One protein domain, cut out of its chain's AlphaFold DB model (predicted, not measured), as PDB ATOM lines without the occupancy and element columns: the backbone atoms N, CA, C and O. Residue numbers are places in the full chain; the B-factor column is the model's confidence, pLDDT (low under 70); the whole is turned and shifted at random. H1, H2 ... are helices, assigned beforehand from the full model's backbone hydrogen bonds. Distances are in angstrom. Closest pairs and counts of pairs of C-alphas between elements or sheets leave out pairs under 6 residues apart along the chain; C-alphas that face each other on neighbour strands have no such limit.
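What this domain is: This is residues 2 to 17 and 32 to 157 of the 171 residues of an uncharacterized protein of Cryomorphaceae bacterium (UniProt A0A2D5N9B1). Three long helices, H5, H6 and H7, run side by side in a triangle along a rod; H1 packs on H5 and H6 at one end with residues 10 to 17, and the hairpin of H3 and H4 lies across the other end. The printed part has 142 residues, with seven named helices, H1 to H7 in order, and no named strand: all helix. It is loose, with a radius of gyration of the C-alphas of 18.4 A and spans of 55 by 27 by 26 A.

How they stand to each other: H1, residues 2 to 17, touches H5, residues 66 to 89, with residues 10 to 17 alone; the closest C-alphas, Gly 17 and Ala 81, are 4.5 A apart. With H6, residues 103 to 124, and H7, residues 129 to 150, they form an up and down bundle, each helix running against the one before. H2, residues 32 to 35, touches no helix. H3, residues 41 to 46, and H4, residues 49 to 62, form a hairpin, C-alphas 44 and 52 closest at 5.2 A. H4 is about perpendicular to H6, at 87 degrees, and close but not clearly touching. H5 and H7 touch at a shallow tilt of 31 degrees, the same way, C-alphas 75 and 139 closest at 3.9 A. Every O i to N i+4 pair is within hydrogen-bond range in H1 and H3 to H7; H2 is too short for one.

Where its parts are: H1 begins at C-alpha 2 (197.532, -17.276, 117.183) and spans 22.5 A, H4 20.1 A, H5 34.6 A, H6 30.2 A and H7 30.9 A, ending at C-alpha 150 (195.055, -24.926, 141.388).

The domain as a whole: Residues 18 to 31 are not printed; C-alphas 17 and 32 are 22.2 A apart. The H5 to H6 link is long. Residues 2 to 3, 93 to 99 and 155 to 157 have pLDDT under 70.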
ATOM      1  N   LYS A   2     197.564 -17.273 115.697       68.44
ATOM      2  CA  LYS A   2     197.532 -17.276 117.183       68.44
ATOM      3  C   LYS A   2     196.227 -17.848 117.777       68.44
ATOM      4  O   LYS A   2     196.286 -18.755 118.595       68.44
ATOM      5  N   LYS A   3     195.054 -17.415 117.284       69.75
ATOM      6  CA  LYS A   3     193.723 -17.943 117.680       69.75
ATOM      7  C   LYS A   3     193.578 -19.462 117.517       69.75
ATOM      8  O   LYS A   3     193.028 -20.112 118.397       69.75
ATOM      9  N   PHE A   4     194.111 -20.010 116.426       75.00
ATOM     10  CA  PHE A   4     194.081 -21.443 116.139       75.00
ATOM     11  C   PHE A   4     194.971 -22.234 117.107       75.00
ATOM     12  O   PHE A   4     194.499 -23.167 117.749       75.00
ATOM     13  N   LEU A   5     196.219 -21.795 117.307       76.75
ATOM     14  CA  LEU A   5     197.145 -22.415 118.266       76.75
ATOM     15  C   LEU A   5     196.604 -22.370 119.704       76.75
ATOM     16  O   LEU A   5     196.811 -23.302 120.478       76.75
ATOM     17  N   PHE A   6     195.863 -21.318 120.059       73.94
ATOM     18  CA  PHE A   6     195.189 -21.234 121.354       73.94
ATOM     19  C   PHE A   6     194.082 -22.266 121.529       73.94
ATOM     20  O   PHE A   6     194.003 -22.888 122.586       73.94
ATOM     21  N   ALA A   7     193.217 -22.418 120.525       78.81
ATOM     22  CA  ALA A   7     192.154 -23.413 120.564       78.81
ATOM     23  C   ALA A   7     192.748 -24.822 120.657       78.81
ATOM     24  O   ALA A   7     192.342 -25.595 121.521       78.81
ATOM     25  N   LEU A   8     193.782 -25.105 119.858       84.44
ATOM     26  CA  LEU A   8     194.481 -26.385 119.870       84.44
ATOM     27  C   LEU A   8     195.107 -26.690 121.238       84.44
ATOM     28  O   LEU A   8     194.956 -27.800 121.734       84.44
ATOM     29  N   ARG A   9     195.738 -25.702 121.893       83.75
ATOM     30  CA  ARG A   9     196.259 -25.862 123.263       83.75
ATOM     31  C   ARG A   9     195.147 -26.198 124.254       83.75
ATOM     32  O   ARG A   9     195.321 -27.095 125.068       83.75
ATOM     33  N   SER A  10     194.025 -25.476 124.215       83.31
ATOM     34  CA  SER A  10     192.909 -25.741 125.127       83.31
ATOM     35  C   SER A  10     192.314 -27.134 124.910       83.31
ATOM     36  O   SER A  10     192.117 -27.835 125.894       83.31
ATOM     37  N   ILE A  11     192.106 -27.548 123.656       87.06
ATOM     38  CA  ILE A  11     191.618 -28.892 123.309       87.06
ATOM     39  C   ILE A  11     192.615 -29.958 123.773       87.06
ATOM     40  O   ILE A  11     192.229 -30.892 124.466       87.06
ATOM     41  N   GLY A  12     193.900 -29.793 123.451       90.56
ATOM     42  CA  GLY A  12     194.947 -30.731 123.848       90.56
ATOM     43  C   GLY A  12     195.040 -30.895 125.365       90.56
ATOM     44  O   GLY A  12     195.111 -32.015 125.854       90.56
ATOM     45  N   LEU A  13     194.956 -29.801 126.127       92.06
ATOM     46  CA  LEU A  13     194.952 -29.865 127.592       92.06
ATOM     47  C   LEU A  13     193.694 -30.537 128.151       92.06
ATOM     48  O   LEU A  13     193.798 -31.252 129.144       92.06
ATOM     49  N   THR A  14     192.529 -30.340 127.530       91.94
ATOM     50  CA  THR A  14     191.309 -31.066 127.911       91.94
ATOM     51  C   THR A  14     191.455 -32.564 127.639       91.94
ATOM     52  O   THR A  14     191.122 -33.359 128.510       91.94
ATOM     53  N   LEU A  15     192.013 -32.965 126.491       93.81
ATOM     54  CA  LEU A  15     192.266 -34.378 126.174       93.81
ATOM     55  C   LEU A  15     193.247 -35.022 127.160       93.81
ATOM     56  O   LEU A  15     192.980 -36.106 127.667       93.81
ATOM     57  N   VAL A  16     194.353 -34.342 127.478       96.38
ATOM     58  CA  VAL A  16     195.310 -34.830 128.485       96.38
ATOM     59  C   VAL A  16     194.644 -34.936 129.856       96.38
ATOM     60  O   VAL A  16     194.845 -35.924 130.553       96.38
ATOM     61  N   GLY A  17     193.814 -33.961 130.233       96.38
ATOM     62  CA  GLY A  17     193.049 -34.026 131.474       96.38
ATOM     63  C   GLY A  17     192.101 -35.230 131.520       96.38
ATOM     64  O   GLY A  17     192.080 -35.930 132.524       96.38
ATOM     65  N   PHE A  32     191.486 -50.457 144.912       95.50
ATOM     66  CA  PHE A  32     190.371 -50.833 145.785       95.50
ATOM     67  C   PHE A  32     189.875 -52.255 145.517       95.50
ATOM     68  O   PHE A  32     189.499 -52.950 146.458       95.50
ATOM     69  N   GLY A  33     189.964 -52.724 144.270       93.56
ATOM     70  CA  GLY A  33     189.666 -54.104 143.891       93.56
ATOM     71  C   GLY A  33     190.541 -55.155 144.585       93.56
ATOM     72  O   GLY A  33     190.160 -56.317 144.619       93.56
ATOM     73  N   LEU A  34     191.670 -54.776 145.199       94.38
ATOM     74  CA  LEU A  34     192.460 -55.681 146.050       94.38
ATOM     75  C   LEU A  34     191.756 -56.032 147.374       94.38
ATOM     76  O   LEU A  34     192.187 -56.952 148.066       94.38
ATOM     77  N   PHE A  35     190.706 -55.290 147.736       93.81
ATOM     78  CA  PHE A  35     189.990 -55.400 149.011       93.81
ATOM     79  C   PHE A  35     188.496 -55.714 148.843       93.81
ATOM     80  O   PHE A  35     187.765 -55.711 149.832       93.81
ATOM     81  N   LEU A  36     188.041 -55.942 147.611       93.94
ATOM     82  CA  LEU A  36     186.647 -56.213 147.267       93.94
ATOM     83  C   LEU A  36     186.560 -57.528 146.501       93.94
ATOM     84  O   LEU A  36     187.510 -57.914 145.815       93.94
ATOM     85  N   ASP A  37     185.403 -58.179 146.558       94.75
ATOM     86  CA  ASP A  37     185.135 -59.269 145.630       94.75
ATOM     87  C   ASP A  37     185.179 -58.745 144.184       94.75
ATOM     88  O   ASP A  37     184.809 -57.589 143.926       94.75
ATOM     89  N   PRO A  38     185.591 -59.577 143.211       93.44
ATOM     90  CA  PRO A  38     185.581 -59.186 141.810       93.44
ATOM     91  C   PRO A  38     184.185 -58.754 141.363       93.44
ATOM     92  O   PRO A  38     183.203 -59.467 141.576       93.44
ATOM     93  N   LEU A  39     184.101 -57.602 140.695       93.38
ATOM     94  CA  LEU A  39     182.859 -57.168 140.067       93.38
ATOM     95  C   LEU A  39     182.457 -58.210 139.001       93.38
ATOM     96  O   LEU A  39     183.300 -58.562 138.166       93.38
ATOM     97  N   PRO A  40     181.209 -58.718 138.992       94.69
ATOM     98  CA  PRO A  40     180.775 -59.797 138.099       94.69
ATOM     99  C   PRO A  40     180.549 -59.286 136.665       94.69
ATOM    100  O   PRO A  40     179.433 -59.249 136.149       94.69
ATOM    101  N   MET A  41     181.628 -58.864 136.001       93.75
ATOM    102  CA  MET A  41     181.587 -58.183 134.702       93.75
ATOM    103  C   MET A  41     180.979 -59.030 133.586       93.75
ATOM    104  O   MET A  41     180.300 -58.485 132.721       93.75
ATOM    105  N   VAL A  42     181.200 -60.347 133.607       95.00
ATOM    106  CA  VAL A  42     180.627 -61.267 132.611       95.00
ATOM    107  C   VAL A  42     179.101 -61.255 132.694       95.00
ATOM    108  O   VAL A  42     178.429 -61.089 131.676       95.00
ATOM    109  N   ASP A  43     178.560 -61.345 133.909       95.62
ATOM    110  CA  ASP A  43     177.116 -61.347 134.135       95.62
ATOM    111  C   ASP A  43     176.507 -59.970 133.837       95.62
ATOM    112  O   ASP A  43     175.447 -59.881 133.217       95.62
ATOM    113  N   LEU A  44     177.203 -58.881 134.195       94.88
ATOM    114  CA  LEU A  44     176.775 -57.513 133.880       94.88
ATOM    115  C   LEU A  44     176.674 -57.265 132.371       94.88
ATOM    116  O   LEU A  44     175.703 -56.668 131.902       94.88
ATOM    117  N   GLN A  45     177.651 -57.737 131.596       94.19
ATOM    118  CA  GLN A  45     177.663 -57.571 130.142       94.19
ATOM    119  C   GLN A  45     176.577 -58.400 129.446       94.19
ATOM    120  O   GLN A  45     176.037 -57.958 128.431       94.19
ATOM    121  N   ALA A  46     176.242 -59.572 129.990       96.00
ATOM    122  CA  ALA A  46     175.209 -60.450 129.446       96.00
ATOM    123  C   ALA A  46     173.779 -60.023 129.825       96.00
ATOM    124  O   ALA A  46     172.826 -60.385 129.134       96.00
ATOM    125  N   ALA A  47     173.620 -59.270 130.915       96.19
ATOM    126  CA  ALA A  47     172.323 -58.853 131.423       96.19
ATOM    127  C   ALA A  47     171.730 -57.649 130.672       96.19
ATOM    128  O   ALA A  47     172.438 -56.764 130.173       96.19
ATOM    129  N   ASP A  48     170.397 -57.594 130.656       96.00
ATOM    130  CA  ASP A  48     169.657 -56.372 130.363       96.00
ATOM    131  C   ASP A  48     169.755 -55.382 131.539       96.00
ATOM    132  O   ASP A  48     170.342 -55.663 132.584       96.00
ATOM    133  N   TRP A  49     169.185 -54.189 131.379       92.88
ATOM    134  CA  TRP A  49     169.307 -53.135 132.390       92.88
ATOM    135  C   TRP A  49     168.757 -53.543 133.772       92.88
ATOM    136  O   TRP A  49     169.369 -53.255 134.807       92.88
ATOM    137  N   SER A  50     167.623 -54.250 133.798       94.44
ATOM    138  CA  SER A  50     167.011 -54.745 135.039       94.44
ATOM    139  C   SER A  50     167.903 -55.793 135.710       94.44
ATOM    140  O   SER A  50     168.174 -55.714 136.910       94.44
ATOM    141  N   GLY A  51     168.439 -56.733 134.926       97.00
ATOM    142  CA  GLY A  51     169.388 -57.734 135.395       97.00
ATOM    143  C   GLY A  51     170.655 -57.110 135.978       97.00
ATOM    144  O   GLY A  51     171.046 -57.475 137.086       97.00
ATOM    145  N   ARG A  52     171.242 -56.109 135.310       97.25
ATOM    146  CA  ARG A  52     172.407 -55.373 135.835       97.25
ATOM    147  C   ARG A  52     172.116 -54.724 137.181       97.25
ATOM    148  O   ARG A  52     172.923 -54.845 138.094       97.25
ATOM    149  N   SER A  53     170.950 -54.098 137.329       95.69
ATOM    150  CA  SER A  53     170.544 -53.452 138.585       95.69
ATOM    151  C   SER A  53     170.451 -54.454 139.740       95.69
ATOM    152  O   SER A  53     170.923 -54.180 140.843       95.69
ATOM    153  N   ASN A  54     169.914 -55.651 139.486       97.12
ATOM    154  CA  ASN A  54     169.850 -56.716 140.490       97.12
ATOM    155  C   ASN A  54     171.245 -57.245 140.858       97.12
ATOM    156  O   ASN A  54     171.529 -57.449 142.038       97.12
ATOM    157  N   ILE A  55     172.118 -57.428 139.863       97.88
ATOM    158  CA  ILE A  55     173.499 -57.884 140.064       97.88
ATOM    159  C   ILE A  55     174.283 -56.871 140.906       97.88
ATOM    160  O   ILE A  55     174.900 -57.257 141.899       97.88
ATOM    161  N   ILE A  56     174.229 -55.581 140.559       97.19
ATOM    162  CA  ILE A  56     174.921 -54.524 141.311       97.19
ATOM    163  C   ILE A  56     174.362 -54.391 142.727       97.19
ATOM    164  O   ILE A  56     175.140 -54.296 143.672       97.19
ATOM    165  N   SER A  57     173.042 -54.464 142.908       95.56
ATOM    166  CA  SER A  57     172.424 -54.425 144.240       95.56
ATOM    167  C   SER A  57     172.899 -55.580 145.136       95.56
ATOM    168  O   SER A  57     173.289 -55.368 146.290       95.56
ATOM    169  N   ALA A  58     172.947 -56.802 144.596       96.75
ATOM    170  CA  ALA A  58     173.469 -57.965 145.309       96.75
ATOM    171  C   ALA A  58     174.967 -57.815 145.618       96.75
ATOM    172  O   ALA A  58     175.390 -58.046 146.753       96.75
ATOM    173  N   TYR A  59     175.754 -57.364 144.638       96.94
ATOM    174  CA  TYR A  59     177.183 -57.114 144.799       96.94
ATOM    175  C   TYR A  59     177.461 -56.082 145.897       96.94
ATOM    176  O   TYR A  59     178.248 -56.360 146.796       96.94
ATOM    177  N   MET A  60     176.779 -54.934 145.884       95.44
ATOM    178  CA  MET A  60     176.933 -53.877 146.890       95.44
ATOM    179  C   MET A  60     176.486 -54.315 148.287       95.44
ATOM    180  O   MET A  60     177.036 -53.849 149.280       95.44
ATOM    181  N   THR A  61     175.513 -55.224 148.381       95.19
ATOM    182  CA  THR A  61     175.101 -55.813 149.663       95.19
ATOM    183  C   THR A  61     176.202 -56.705 150.239       95.19
ATOM    184  O   THR A  61     176.478 -56.646 151.435       95.19
ATOM    185  N   ALA A  62     176.856 -57.503 149.389       96.25
ATOM    186  CA  ALA A  62     177.996 -58.333 149.779       96.25
ATOM    187  C   ALA A  62     179.278 -57.509 150.009       96.25
ATOM    188  O   ALA A  62     180.093 -57.857 150.859       96.25
ATOM    189  N   ASN A  63     179.419 -56.383 149.303       95.69
ATOM    190  CA  ASN A  63     180.586 -55.506 149.313       95.69
ATOM    191  C   ASN A  63     180.194 -54.051 149.636       95.69
ATOM    192  O   ASN A  63     180.283 -53.183 148.762       95.69
ATOM    193  N   PRO A  64     179.809 -53.724 150.886       91.44
ATOM    194  CA  PRO A  64     179.335 -52.380 151.240       91.44
ATOM    195  C   PRO A  64     180.349 -51.262 150.965       91.44
ATOM    196  O   PRO A  64     179.972 -50.112 150.758       91.44
ATOM    197  N   PHE A  65     181.645 -51.590 150.946       93.06
ATOM    198  CA  PHE A  65     182.709 -50.629 150.664       93.06
ATOM    199  C   PHE A  65     182.824 -50.239 149.184       93.06
ATOM    200  O   PHE A  65     183.389 -49.183 148.897       93.06
ATOM    201  N   ALA A  66     182.252 -51.028 148.268       94.56
ATOM    202  CA  ALA A  66     182.367 -50.812 146.826       94.56
ATOM    203  C   ALA A  66     181.859 -49.431 146.387       94.56
ATOM    204  O   ALA A  66     182.453 -48.786 145.519       94.56
ATOM    205  N   ILE A  67     180.796 -48.934 147.028       94.94
ATOM    206  CA  ILE A  67     180.250 -47.623 146.682       94.94
ATOM    207  C   ILE A  67     181.181 -46.486 147.097       94.94
ATOM    208  O   ILE A  67     181.395 -45.549 146.336       94.94
ATOM    209  N   TYR A  68     181.809 -46.579 148.268       95.50
ATOM    210  CA  TYR A  68     182.725 -45.542 148.734       95.50
ATOM    211  C   TYR A  68     184.013 -45.520 147.913       95.50
ATOM    212  O   TYR A  68     184.513 -44.440 147.601       95.50
ATOM    213  N   SER A  69     184.529 -46.688 147.514       95.50
ATOM    214  CA  SER A  69     185.671 -46.754 146.596       95.50
ATOM    215  C   SER A  69     185.359 -46.124 145.243       95.50
ATOM    216  O   SER A  69     186.209 -45.418 144.710       95.50
ATOM    217  N   MET A  70     184.143 -46.323 144.721       95.50
ATOM    218  CA  MET A  70     183.691 -45.702 143.476       95.50
ATOM    219  C   MET A  70     183.663 -44.175 143.595       95.50
ATOM    220  O   MET A  70     184.332 -43.504 142.814       95.50
ATOM    221  N   LEU A  71     183.003 -43.641 144.633       97.69
ATOM    222  CA  LEU A  71     182.939 -42.195 144.903       97.69
ATOM    223  C   LEU A  71     184.338 -41.563 144.998       97.69
ATOM    224  O   LEU A  71     184.588 -40.472 144.482       97.69
ATOM    225  N   ILE A  72     185.274 -42.250 145.663       97.56
ATOM    226  CA  ILE A  72     186.661 -41.785 145.775       97.56
ATOM    227  C   ILE A  72     187.358 -41.843 144.414       97.56
ATOM    228  O   ILE A  72     188.027 -40.879 144.043       97.56
ATOM    229  N   ALA A  73     187.228 -42.946 143.676       97.56
ATOM    230  CA  ALA A  73     187.886 -43.126 142.389       97.56
ATOM    231  C   ALA A  73     187.436 -42.066 141.373       97.56
ATOM    232  O   ALA A  73     188.283 -41.361 140.822       97.56
ATOM    233  N   HIS A  74     186.123 -41.907 141.191       97.88
ATOM    234  CA  HIS A  74     185.531 -40.951 140.252       97.88
ATOM    235  C   HIS A  74     185.885 -39.514 140.646       97.88
ATOM    236  O   HIS A  74     186.471 -38.760 139.859       97.88
ATOM    237  N   GLY A  75     185.644 -39.165 141.913       97.94
ATOM    238  CA  GLY A  75     185.896 -37.826 142.423       97.94
ATOM    239  C   GLY A  75     187.363 -37.407 142.344       97.94
ATOM    240  O   GLY A  75     187.664 -36.278 141.947       97.94
ATOM    241  N   MET A  76     188.296 -38.309 142.667       98.25
ATOM    242  CA  MET A  76     189.732 -38.030 142.574       98.25
ATOM    243  C   MET A  76     190.215 -37.956 141.125       98.25
ATOM    244  O   MET A  76     191.024 -37.078 140.812       98.25
ATOM    245  N   GLY A  77     189.709 -38.813 140.234       97.62
ATOM    246  CA  GLY A  77     190.017 -38.749 138.805       97.62
ATOM    247  C   GLY A  77     189.677 -37.383 138.211       97.62
ATOM    248  O   GLY A  77     190.549 -36.709 137.648       97.62
ATOM    249  N   ALA A  78     188.444 -36.919 138.427       97.94
ATOM    250  CA  ALA A  78     188.002 -35.601 137.985       97.94
ATOM    251  C   ALA A  78     188.808 -34.465 138.633       97.94
ATOM    252  O   ALA A  78     189.282 -33.555 137.942       97.94
ATOM    253  N   ALA A  79     189.016 -34.527 139.952       98.31
ATOM    254  CA  ALA A  79     189.728 -33.496 140.696       98.31
ATOM    255  C   ALA A  79     191.170 -33.317 140.203       98.31
ATOM    256  O   ALA A  79     191.606 -32.184 139.975       98.31
ATOM    257  N   LEU A  80     191.910 -34.409 139.980       98.06
ATOM    258  CA  LEU A  80     193.285 -34.341 139.477       98.06
ATOM    259  C   LEU A  80     193.341 -33.785 138.052       98.06
ATOM    260  O   LEU A  80     194.219 -32.975 137.743       98.06
ATOM    261  N   ALA A  81     192.390 -34.156 137.200       97.50
ATOM    262  CA  ALA A  81     192.306 -33.635 135.845       97.50
ATOM    263  C   ALA A  81     191.992 -32.128 135.813       97.50
ATOM    264  O   ALA A  81     192.652 -31.368 135.093       97.50
ATOM    265  N   VAL A  82     191.053 -31.662 136.645       97.62
ATOM    266  CA  VAL A  82     190.740 -30.232 136.806       97.62
ATOM    267  C   VAL A  82     191.929 -29.469 137.386       97.62
ATOM    268  O   VAL A  82     192.263 -28.385 136.889       97.62
ATOM    269  N   PHE A  83     192.602 -30.029 138.395       96.75
ATOM    270  CA  PHE A  83     193.807 -29.443 138.976       96.75
ATOM    271  C   PHE A  83     194.894 -29.268 137.915       96.75
ATOM    272  O   PHE A  83     195.418 -28.163 137.743       96.75
ATOM    273  N   PHE A  84     195.196 -30.335 137.170       96.25
ATOM    274  CA  PHE A  84     196.186 -30.337 136.096       96.25
ATOM    275  C   PHE A  84     195.861 -29.286 135.035       96.25
ATOM    276  O   PHE A  84     196.714 -28.451 134.714       96.25
ATOM    277  N   TYR A  85     194.629 -29.288 134.516       94.44
ATOM    278  CA  TYR A  85     194.206 -28.337 133.491       94.44
ATOM    279  C   TYR A  85     194.392 -26.903 133.986       94.44
ATOM    280  O   TYR A  85     195.034 -26.084 133.324       94.44
ATOM    281  N   THR A  86     193.876 -26.620 135.183       92.94
ATOM    282  CA  THR A  86     193.896 -25.288 135.789       92.94
ATOM    283  C   THR A  86     195.321 -24.807 136.020       92.94
ATOM    284  O   THR A  86     195.654 -23.696 135.616       92.94
ATOM    285  N   LYS A  87     196.193 -25.641 136.601       91.00
ATOM    286  CA  LYS A  87     197.609 -25.303 136.805       91.00
ATOM    287  C   LYS A  87     198.346 -25.063 135.495       91.00
ATOM    288  O   LYS A  87     199.188 -24.173 135.425       91.00
ATOM    289  N   THR A  88     198.031 -25.822 134.455       90.19
ATOM    290  CA  THR A  88     198.789 -25.773 133.201       90.19
ATOM    291  C   THR A  88     198.354 -24.615 132.306       90.19
ATOM    292  O   THR A  88     199.183 -23.985 131.647       90.19
ATOM    293  N   ILE A  89     197.058 -24.297 132.265       85.88
ATOM    294  CA  ILE A  89     196.515 -23.267 131.368       85.88
ATOM    295  C   ILE A  89     196.829 -21.836 131.838       85.88
ATOM    296  O   ILE A  89     196.937 -20.929 131.007       85.88
ATOM    297  N   ILE A  90     197.014 -21.629 133.148       81.56
ATOM    298  CA  ILE A  90     197.362 -20.319 133.720       81.56
ATOM    299  C   ILE A  90     198.813 -19.918 133.423       81.56
ATOM    300  O   ILE A  90     199.131 -18.729 133.446       81.56
ATOM    301  N   VAL A  91     199.680 -20.884 133.104       80.44
ATOM    302  CA  VAL A  91     201.061 -20.624 132.684       80.44
ATOM    303  C   VAL A  91     201.054 -20.031 131.265       80.44
ATOM    304  O   VAL A  91     200.406 -20.598 130.369       80.44
ATOM    305  N   PRO A  92     201.751 -18.900 131.019       73.12
ATOM    306  CA  PRO A  92     201.885 -18.337 129.679       73.12
ATOM    307  C   PRO A  92     202.422 -19.376 128.693       73.12
ATOM    308  O   PRO A  92     203.388 -20.079 128.978       73.12
ATOM    309  N   SER A  93     201.801 -19.483 127.520       68.38
ATOM    310  CA  SER A  93     202.354 -20.339 126.464       68.38
ATOM    311  C   SER A  93     203.586 -19.682 125.854       68.38
ATOM    312  O   SER A  93     203.557 -18.497 125.540       68.38
ATOM    313  N   TRP A  94     204.637 -20.457 125.610       66.81
ATOM    314  CA  TRP A  94     205.887 -19.966 125.025       66.81
ATOM    315  C   TRP A  94     205.685 -19.394 123.615       66.81
ATOM    316  O   TRP A  94     206.294 -18.395 123.252       66.81
ATOM    317  N   SER A  95     204.767 -19.974 122.834       66.69
ATOM    318  CA  SER A  95     204.500 -19.555 121.449       66.69
ATOM    319  C   SER A  95     203.644 -18.292 121.331       66.69
ATOM    320  O   SER A  95     203.559 -17.682 120.265       66.69
ATOM    321  N   THR A  96     202.950 -17.913 122.401       64.44
ATOM    322  CA  THR A  96     201.906 -16.882 122.352       64.44
ATOM    323  C   THR A  96     201.967 -15.878 123.499       64.44
ATOM    324  O   THR A  96     201.194 -14.922 123.481       64.44
ATOM    325  N   GLN A  97     202.845 -16.105 124.481       66.88
ATOM    326  CA  GLN A  97     203.130 -15.279 125.662       66.88
ATOM    327  C   GLN A  97     201.894 -14.811 126.443       66.88
ATOM    328  O   GLN A  97     201.907 -13.788 127.115       66.88
ATOM    329  N   THR A  98     200.803 -15.570 126.362       64.25
ATOM    330  CA  THR A  98     199.496 -15.180 126.903       64.25
ATOM    331  C   THR A  98     198.973 -16.217 127.883       64.25
ATOM    332  O   THR A  98     199.103 -17.431 127.669       64.25
ATOM    333  N   ARG A  99     198.369 -15.719 128.969       68.06
ATOM    334  CA  ARG A  99     197.657 -16.512 129.981       68.06
ATOM    335  C   ARG A  99     196.186 -16.663 129.591       68.06
ATOM    336  O   ARG A  99     195.627 -15.814 128.893       68.06
ATOM    337  N   ARG A 100     195.539 -17.736 130.054       73.81
ATOM    338  CA  ARG A 100     194.089 -17.918 129.907       73.81
ATOM    339  C   ARG A 100     193.415 -18.160 131.241       73.81
ATOM    340  O   ARG A 100     193.965 -18.803 132.130       73.81
ATOM    341  N   LYS A 101     192.177 -17.673 131.329       79.81
ATOM    342  CA  LYS A 101     191.283 -18.012 132.428       79.81
ATOM    343  C   LYS A 101     190.964 -19.513 132.356       79.81
ATOM    344  O   LYS A 101     190.533 -19.972 131.297       79.81
ATOM    345  N   PRO A 102     191.144 -20.262 133.451       82.62
ATOM    346  CA  PRO A 102     190.994 -21.716 133.450       82.62
ATOM    347  C   PRO A 102     189.534 -22.192 133.433       82.62
ATOM    348  O   PRO A 102     189.286 -23.371 133.193       82.62
ATOM    349  N   PHE A 103     188.571 -21.288 133.656       84.75
ATOM    350  CA  PHE A 103     187.151 -21.604 133.847       84.75
ATOM    351  C   PHE A 103     186.549 -22.488 132.753       84.75
ATOM    352  O   PHE A 103     186.072 -23.574 133.056       84.75
ATOM    353  N   ILE A 104     186.586 -22.055 131.487       84.62
ATOM    354  CA  ILE A 104     185.847 -22.742 130.412       84.62
ATOM    355  C   ILE A 104     186.324 -24.186 130.255       84.62
ATOM    356  O   ILE A 104     185.508 -25.099 130.237       84.62
ATOM    357  N   GLY A 105     187.635 -24.410 130.166       86.50
ATOM    358  CA  GLY A 105     188.137 -25.765 129.963       86.50
ATOM    359  C   GLY A 105     187.972 -26.665 131.180       86.50
ATOM    360  O   GLY A 105     187.721 -27.849 130.997       86.50
ATOM    361  N   SER A 106     188.029 -26.113 132.396       91.62
ATOM    362  CA  SER A 106     187.753 -26.879 133.621       91.62
ATOM    363  C   SER A 106     186.284 -27.301 133.701       91.62
ATOM    364  O   SER A 106     186.002 -28.442 134.043       91.62
ATOM    365  N   ILE A 107     185.356 -26.411 133.322       93.25
ATOM    366  CA  ILE A 107     183.917 -26.715 133.250       93.25
ATOM    367  C   ILE A 107     183.645 -27.780 132.188       93.25
ATOM    368  O   ILE A 107     182.933 -28.736 132.464       93.25
ATOM    369  N   VAL A 108     184.219 -27.636 130.988       93.69
ATOM    370  CA  VAL A 108     184.050 -28.625 129.910       93.69
ATOM    371  C   VAL A 108     184.591 -29.985 130.337       93.69
ATOM    372  O   VAL A 108     183.930 -30.994 130.128       93.69
ATOM    373  N   LEU A 109     185.771 -30.017 130.956       95.31
ATOM    374  CA  LEU A 109     186.374 -31.256 131.425       95.31
ATOM    375  C   LEU A 109     185.522 -31.931 132.508       95.31
ATOM    376  O   LEU A 109     185.250 -33.123 132.397       95.31
ATOM    377  N   LEU A 110     185.049 -31.169 133.498       96.88
ATOM    378  CA  LEU A 110     184.143 -31.685 134.523       96.88
ATOM    379  C   LEU A 110     182.836 -32.197 133.906       96.88
ATOM    380  O   LEU A 110     182.403 -33.289 134.237       96.88
ATOM    381  N   ALA A 111     182.230 -31.454 132.980       97.06
ATOM    382  CA  ALA A 111     180.982 -31.864 132.337       97.06
ATOM    383  C   ALA A 111     181.131 -33.171 131.541       97.06
ATOM    384  O   ALA A 111     180.254 -34.027 131.608       97.06
ATOM    385  N   LEU A 112     182.241 -33.339 130.815       96.44
ATOM    386  CA  LEU A 112     182.534 -34.581 130.093       96.44
ATOM    387  C   LEU A 112     182.732 -35.759 131.049       96.44
ATOM    388  O   LEU A 112     182.264 -36.855 130.759       96.44
ATOM    389  N   TRP A 113     183.395 -35.524 132.182       97.31
ATOM    390  CA  TRP A 113     183.589 -36.550 133.198       97.31
ATOM    391  C   TRP A 113     182.267 -36.953 133.861       97.31
ATOM    392  O   TRP A 113     181.921 -38.125 133.848       97.31
ATOM    393  N   LEU A 114     181.471 -35.982 134.325       97.69
ATOM    394  CA  LEU A 114     180.162 -36.236 134.940       97.69
ATOM    395  C   LEU A 114     179.191 -36.941 133.989       97.69
ATOM    396  O   LEU A 114     178.370 -37.736 134.430       97.69
ATOM    397  N   TRP A 115     179.267 -36.659 132.686       97.56
ATOM    398  CA  TRP A 115     178.509 -37.420 131.694       97.56
ATOM    399  C   TRP A 115     178.925 -38.896 131.677       97.56
ATOM    400  O   TRP A 115     178.060 -39.768 131.643       97.56
ATOM    401  N   GLY A 116     180.232 -39.170 131.716       95.38
ATOM    402  CA  GLY A 116     180.771 -40.524 131.819       95.38
ATOM    403  C   GLY A 116     180.334 -41.233 133.099       95.38
ATOM    404  O   GLY A 116     179.844 -42.355 133.011       95.38
ATOM    405  N   ASP A 117     180.427 -40.558 134.247       94.75
ATOM    406  CA  ASP A 117     179.989 -41.093 135.545       94.75
ATOM    407  C   ASP A 117     178.494 -41.433 135.513       94.75
ATOM    408  O   ASP A 117     178.108 -42.559 135.800       94.75
ATOM    409  N   VAL A 118     177.636 -40.510 135.059       97.56
ATOM    410  CA  VAL A 118     176.188 -40.762 134.950       97.56
ATOM    411  C   VAL A 118     175.890 -41.909 133.990       97.56
ATOM    412  O   VAL A 118     175.019 -42.730 134.278       97.56
ATOM    413  N   GLN A 119     176.586 -41.983 132.854       96.50
ATOM    414  CA  GLN A 119     176.400 -43.071 131.901       96.50
ATOM    415  C   GLN A 119     176.768 -44.420 132.534       96.50
ATOM    416  O   GLN A 119     175.998 -45.377 132.445       96.50
ATOM    417  N   ASN A 120     177.907 -44.476 133.216       94.44
ATOM    418  CA  ASN A 120     178.367 -45.679 133.885       94.44
ATOM    419  C   ASN A 120     177.393 -46.090 135.000       94.44
ATOM    420  O   ASN A 120     176.850 -47.192 134.976       94.44
ATOM    421  N   ASP A 121     177.090 -45.173 135.912       96.00
ATOM    422  CA  ASP A 121     176.357 -45.425 137.154       96.00
ATOM    423  C   ASP A 121     174.858 -45.659 136.964       96.00
ATOM    424  O   ASP A 121     174.181 -46.126 137.884       96.00
ATOM    425  N   MET A 122     174.321 -45.315 135.791       95.75
ATOM    426  CA  MET A 122     172.917 -45.534 135.451       95.75
ATOM    427  C   MET A 122     172.709 -46.663 134.447       95.75
ATOM    428  O   MET A 122     171.597 -47.182 134.403       95.75
ATOM    429  N   PHE A 123     173.708 -47.056 133.646       93.38
ATOM    430  CA  PHE A 123     173.494 -48.000 132.536       93.38
ATOM    431  C   PHE A 123     174.476 -49.174 132.478       93.38
ATOM    432  O   PHE A 123     174.049 -50.294 132.164       93.38
ATOM    433  N   ASP A 124     175.757 -48.947 132.767       92.75
ATOM    434  CA  ASP A 124     176.793 -49.982 132.654       92.75
ATOM    435  C   ASP A 124     176.977 -50.726 133.986       92.75
ATOM    436  O   ASP A 124     176.944 -51.956 134.032       92.75
ATOM    437  N   VAL A 125     177.068 -49.971 135.082       95.12
ATOM    438  CA  VAL A 125     177.175 -50.426 136.473       95.12
ATOM    439  C   VAL A 125     176.099 -49.692 137.292       95.12
ATOM    440  O   VAL A 125     176.408 -48.753 138.021       95.12
ATOM    441  N   PRO A 126     174.810 -50.059 137.153       96.19
ATOM    442  CA  PRO A 126     173.696 -49.302 137.719       96.19
ATOM    443  C   PRO A 126     173.662 -49.346 139.256       96.19
ATOM    444  O   PRO A 126     173.062 -50.243 139.849       96.19
ATOM    445  N   VAL A 127     174.271 -48.353 139.908       95.38
ATOM    446  CA  VAL A 127     174.269 -48.179 141.379       95.38
ATOM    447  C   VAL A 127     173.001 -47.480 141.886       95.38
ATOM    448  O   VAL A 127     172.720 -47.461 143.085       95.38
ATOM    449  N   GLY A 128     172.203 -46.936 140.966       94.38
ATOM    450  CA  GLY A 128     170.911 -46.318 141.235       94.38
ATOM    451  C   GLY A 128     170.987 -44.817 141.518       94.38
ATOM    452  O   GLY A 128     171.996 -44.280 141.968       94.38
ATOM    453  N   VAL A 129     169.855 -44.138 141.298       95.81
ATOM    454  CA  VAL A 129     169.752 -42.665 141.247       95.81
ATOM    455  C   VAL A 129     170.328 -41.966 142.479       95.81
ATOM    456  O   VAL A 129     170.989 -40.935 142.346       95.81
ATOM    457  N   LEU A 130     170.073 -42.496 143.679       95.94
ATOM    458  CA  LEU A 130     170.564 -41.892 144.918       95.94
ATOM    459  C   LEU A 130     172.096 -41.846 144.940       95.94
ATOM    460  O   LEU A 130     172.677 -40.797 145.207       95.94
ATOM    461  N   TRP A 131     172.738 -42.969 144.630       97.19
ATOM    462  CA  TRP A 131     174.188 -43.092 144.671       97.19
ATOM    463  C   TRP A 131     174.860 -42.325 143.537       97.19
ATOM    464  O   TRP A 131     175.803 -41.590 143.807       97.19
ATOM    465  N   THR A 132     174.300 -42.364 142.326       97.62
ATOM    466  CA  THR A 132     174.750 -41.517 141.208       97.62
ATOM    467  C   THR A 132     174.672 -40.029 141.557       97.62
ATOM    468  O   THR A 132     175.568 -39.253 141.238       97.62
ATOM    469  N   THR A 133     173.612 -39.597 142.250       98.19
ATOM    470  CA  THR A 133     173.471 -38.191 142.668       98.19
ATOM    471  C   THR A 133     174.559 -37.798 143.667       98.19
ATOM    472  O   THR A 133     175.130 -36.709 143.566       98.19
ATOM    473  N   ILE A 134     174.856 -38.681 144.625       98.31
ATOM    474  CA  ILE A 134     175.939 -38.479 145.595       98.31
ATOM    475  C   ILE A 134     177.296 -38.438 144.882       98.31
ATOM    476  O   ILE A 134     178.118 -37.588 145.228       98.31
ATOM    477  N   ASP A 135     177.513 -39.291 143.879       98.12
ATOM    478  CA  ASP A 135     178.744 -39.312 143.088       98.12
ATOM    479  C   ASP A 135     178.951 -38.005 142.331       98.12
ATOM    480  O   ASP A 135     179.921 -37.288 142.572       98.12
ATOM    481  N   VAL A 136     177.963 -37.595 141.532       98.19
ATOM    482  CA  VAL A 136     178.002 -36.332 140.783       98.19
ATOM    483  C   VAL A 136     178.273 -35.141 141.705       98.19
ATOM    484  O   VAL A 136     179.085 -34.267 141.378       98.19
ATOM    485  N   PHE A 137     177.620 -35.093 142.870       98.38
ATOM    486  CA  PHE A 137     177.834 -34.025 143.843       98.38
ATOM    487  C   PHE A 137     179.254 -34.050 144.421       98.38
ATOM    488  O   PHE A 137     179.923 -33.014 144.456       98.38
ATOM    489  N   THR A 138     179.732 -35.222 144.839       98.19
ATOM    490  CA  THR A 138     181.064 -35.403 145.434       98.19
ATOM    491  C   THR A 138     182.160 -35.062 144.429       98.19
ATOM    492  O   THR A 138     183.050 -34.262 144.725       98.19
ATOM    493  N   THR A 139     182.045 -35.574 143.207       98.50
ATOM    494  CA  THR A 139     182.946 -35.306 142.086       98.50
ATOM    495  C   THR A 139     182.986 -33.824 141.731       98.50
ATOM    496  O   THR A 139     184.065 -33.245 141.557       98.50
ATOM    497  N   THR A 140     181.828 -33.159 141.712       98.44
ATOM    498  CA  THR A 140     181.742 -31.707 141.496       98.44
ATOM    499  C   THR A 140     182.420 -30.928 142.624       98.44
ATOM    500  O   THR A 140     183.202 -30.013 142.355       98.44
ATOM    501  N   ALA A 141     182.162 -31.290 143.883       98.38
ATOM    502  CA  ALA A 141     182.730 -30.613 145.046       98.38
ATOM    503  C   ALA A 141     184.261 -30.750 145.096       98.38
ATOM    504  O   ALA A 141     184.968 -29.749 145.246       98.38
ATOM    505  N   LEU A 142     184.789 -31.962 144.896       98.44
ATOM    506  CA  LEU A 142     186.231 -32.212 144.844       98.44
ATOM    507  C   LEU A 142     186.890 -31.479 143.672       98.44
ATOM    508  O   LEU A 142     187.946 -30.868 143.840       98.44
ATOM    509  N   SER A 143     186.237 -31.449 142.512       98.38
ATOM    510  CA  SER A 143     186.714 -30.697 141.348       98.38
ATOM    511  C   SER A 143     186.741 -29.187 141.592       98.38
ATOM    512  O   SER A 143     187.695 -28.514 141.198       98.38
ATOM    513  N   ALA A 144     185.741 -28.635 142.284       97.50
ATOM    514  CA  ALA A 144     185.716 -27.223 142.658       97.50
ATOM    515  C   ALA A 144     186.850 -26.869 143.637       97.50
ATOM    516  O   ALA A 144     187.528 -25.851 143.461       97.50
ATOM    517  N   LEU A 145     187.110 -27.729 144.628       98.06
ATOM    518  CA  LEU A 145     188.244 -27.580 145.545       98.06
ATOM    519  C   LEU A 145     189.581 -27.654 144.798       98.06
ATOM    520  O   LEU A 145     190.447 -26.793 144.976       98.06
ATOM    521  N   ALA A 146     189.733 -28.627 143.903       97.81
ATOM    522  CA  ALA A 146     190.915 -28.787 143.070       97.81
ATOM    523  C   ALA A 146     191.159 -27.567 142.172       97.81
ATOM    524  O   ALA A 146     192.286 -27.075 142.089       97.81
ATOM    525  N   PHE A 147     190.106 -27.019 141.561       96.25
ATOM    526  CA  PHE A 147     190.161 -25.775 140.794       96.25
ATOM    527  C   PHE A 147     190.643 -24.597 141.655       96.25
ATOM    528  O   PHE A 147     191.531 -23.839 141.246       96.25
ATOM    529  N   ALA A 148     190.105 -24.454 142.870       94.56
ATOM    530  CA  ALA A 148     190.501 -23.405 143.804       94.56
ATOM    531  C   ALA A 148     191.979 -23.529 144.220       94.56
ATOM    532  O   ALA A 148     192.734 -22.562 144.078       94.56
ATOM    533  N   PHE A 149     192.429 -24.717 144.638       94.44
ATOM    534  CA  PHE A 149     193.832 -24.986 144.995       94.44
ATOM    535  C   PHE A 149     194.789 -24.845 143.809       94.44
ATOM    536  O   PHE A 149     195.933 -24.384 143.944       94.44
ATOM    537  N   ALA A 150     194.312 -25.163 142.608       93.00
ATOM    538  CA  ALA A 150     195.055 -24.926 141.388       93.00
ATOM    539  C   ALA A 150     195.241 -23.429 141.082       93.00
ATOM    540  O   ALA A 150     196.144 -23.068 140.328       93.00
ATOM    541  N   GLY A 151     194.508 -22.542 141.755       88.81
ATOM    542  CA  GLY A 151     194.586 -21.096 141.579       88.81
ATOM    543  C   GLY A 151     193.568 -20.561 140.578       88.81
ATOM    544  O   GLY A 151     193.710 -19.425 140.135       88.81
ATOM    545  N   GLY A 152     192.535 -21.338 140.238       87.69
ATOM    546  CA  GLY A 152     191.494 -20.931 139.296       87.69
ATOM    547  C   GLY A 152     190.628 -19.761 139.772       87.69
ATOM    548  O   GLY A 152     190.010 -19.082 138.954       87.69
ATOM    549  N   LEU A 153     190.634 -19.478 141.080       87.00
ATOM    550  CA  LEU A 153     189.979 -18.311 141.682       87.00
ATOM    551  C   LEU A 153     190.894 -17.077 141.784       87.00
ATOM    552  O   LEU A 153     190.440 -16.012 142.205       87.00
ATOM    553  N   ARG A 154     192.185 -17.185 141.432       81.75
ATOM    554  CA  ARG A 154     193.113 -16.048 141.517       81.75
ATOM    555  C   ARG A 154     192.776 -15.006 140.452       81.75
ATOM    556  O   ARG A 154     192.349 -15.326 139.343       81.75
ATOM    557  N   LYS A 155     193.015 -13.731 140.772       68.00
ATOM    558  CA  LYS A 155     192.935 -12.655 139.778       68.00
ATOM    559  C   LYS A 155     194.038 -12.871 138.746       68.00
ATOM    560  O   LYS A 155     195.210 -12.666 139.030       68.00
ATOM    561  N   HIS A 156     193.662 -13.290 137.547       62.94
ATOM    562  CA  HIS A 156     194.597 -13.356 136.433       62.94
ATOM    563  C   HIS A 156     194.717 -11.960 135.811       62.94
ATOM    564  O   HIS A 156     193.704 -11.396 135.387       62.94
ATOM    565  N   ALA A 157     195.940 -11.411 135.762       51.47
ATOM    566  CA  ALA A 157     196.259 -10.271 134.900       51.47
ATOM    567  C   ALA A 157     195.751 -10.568 133.475       51.47
ATOM    568  O   ALA A 157     195.680 -11.738 133.085       51.47
TER     569      ALA A 157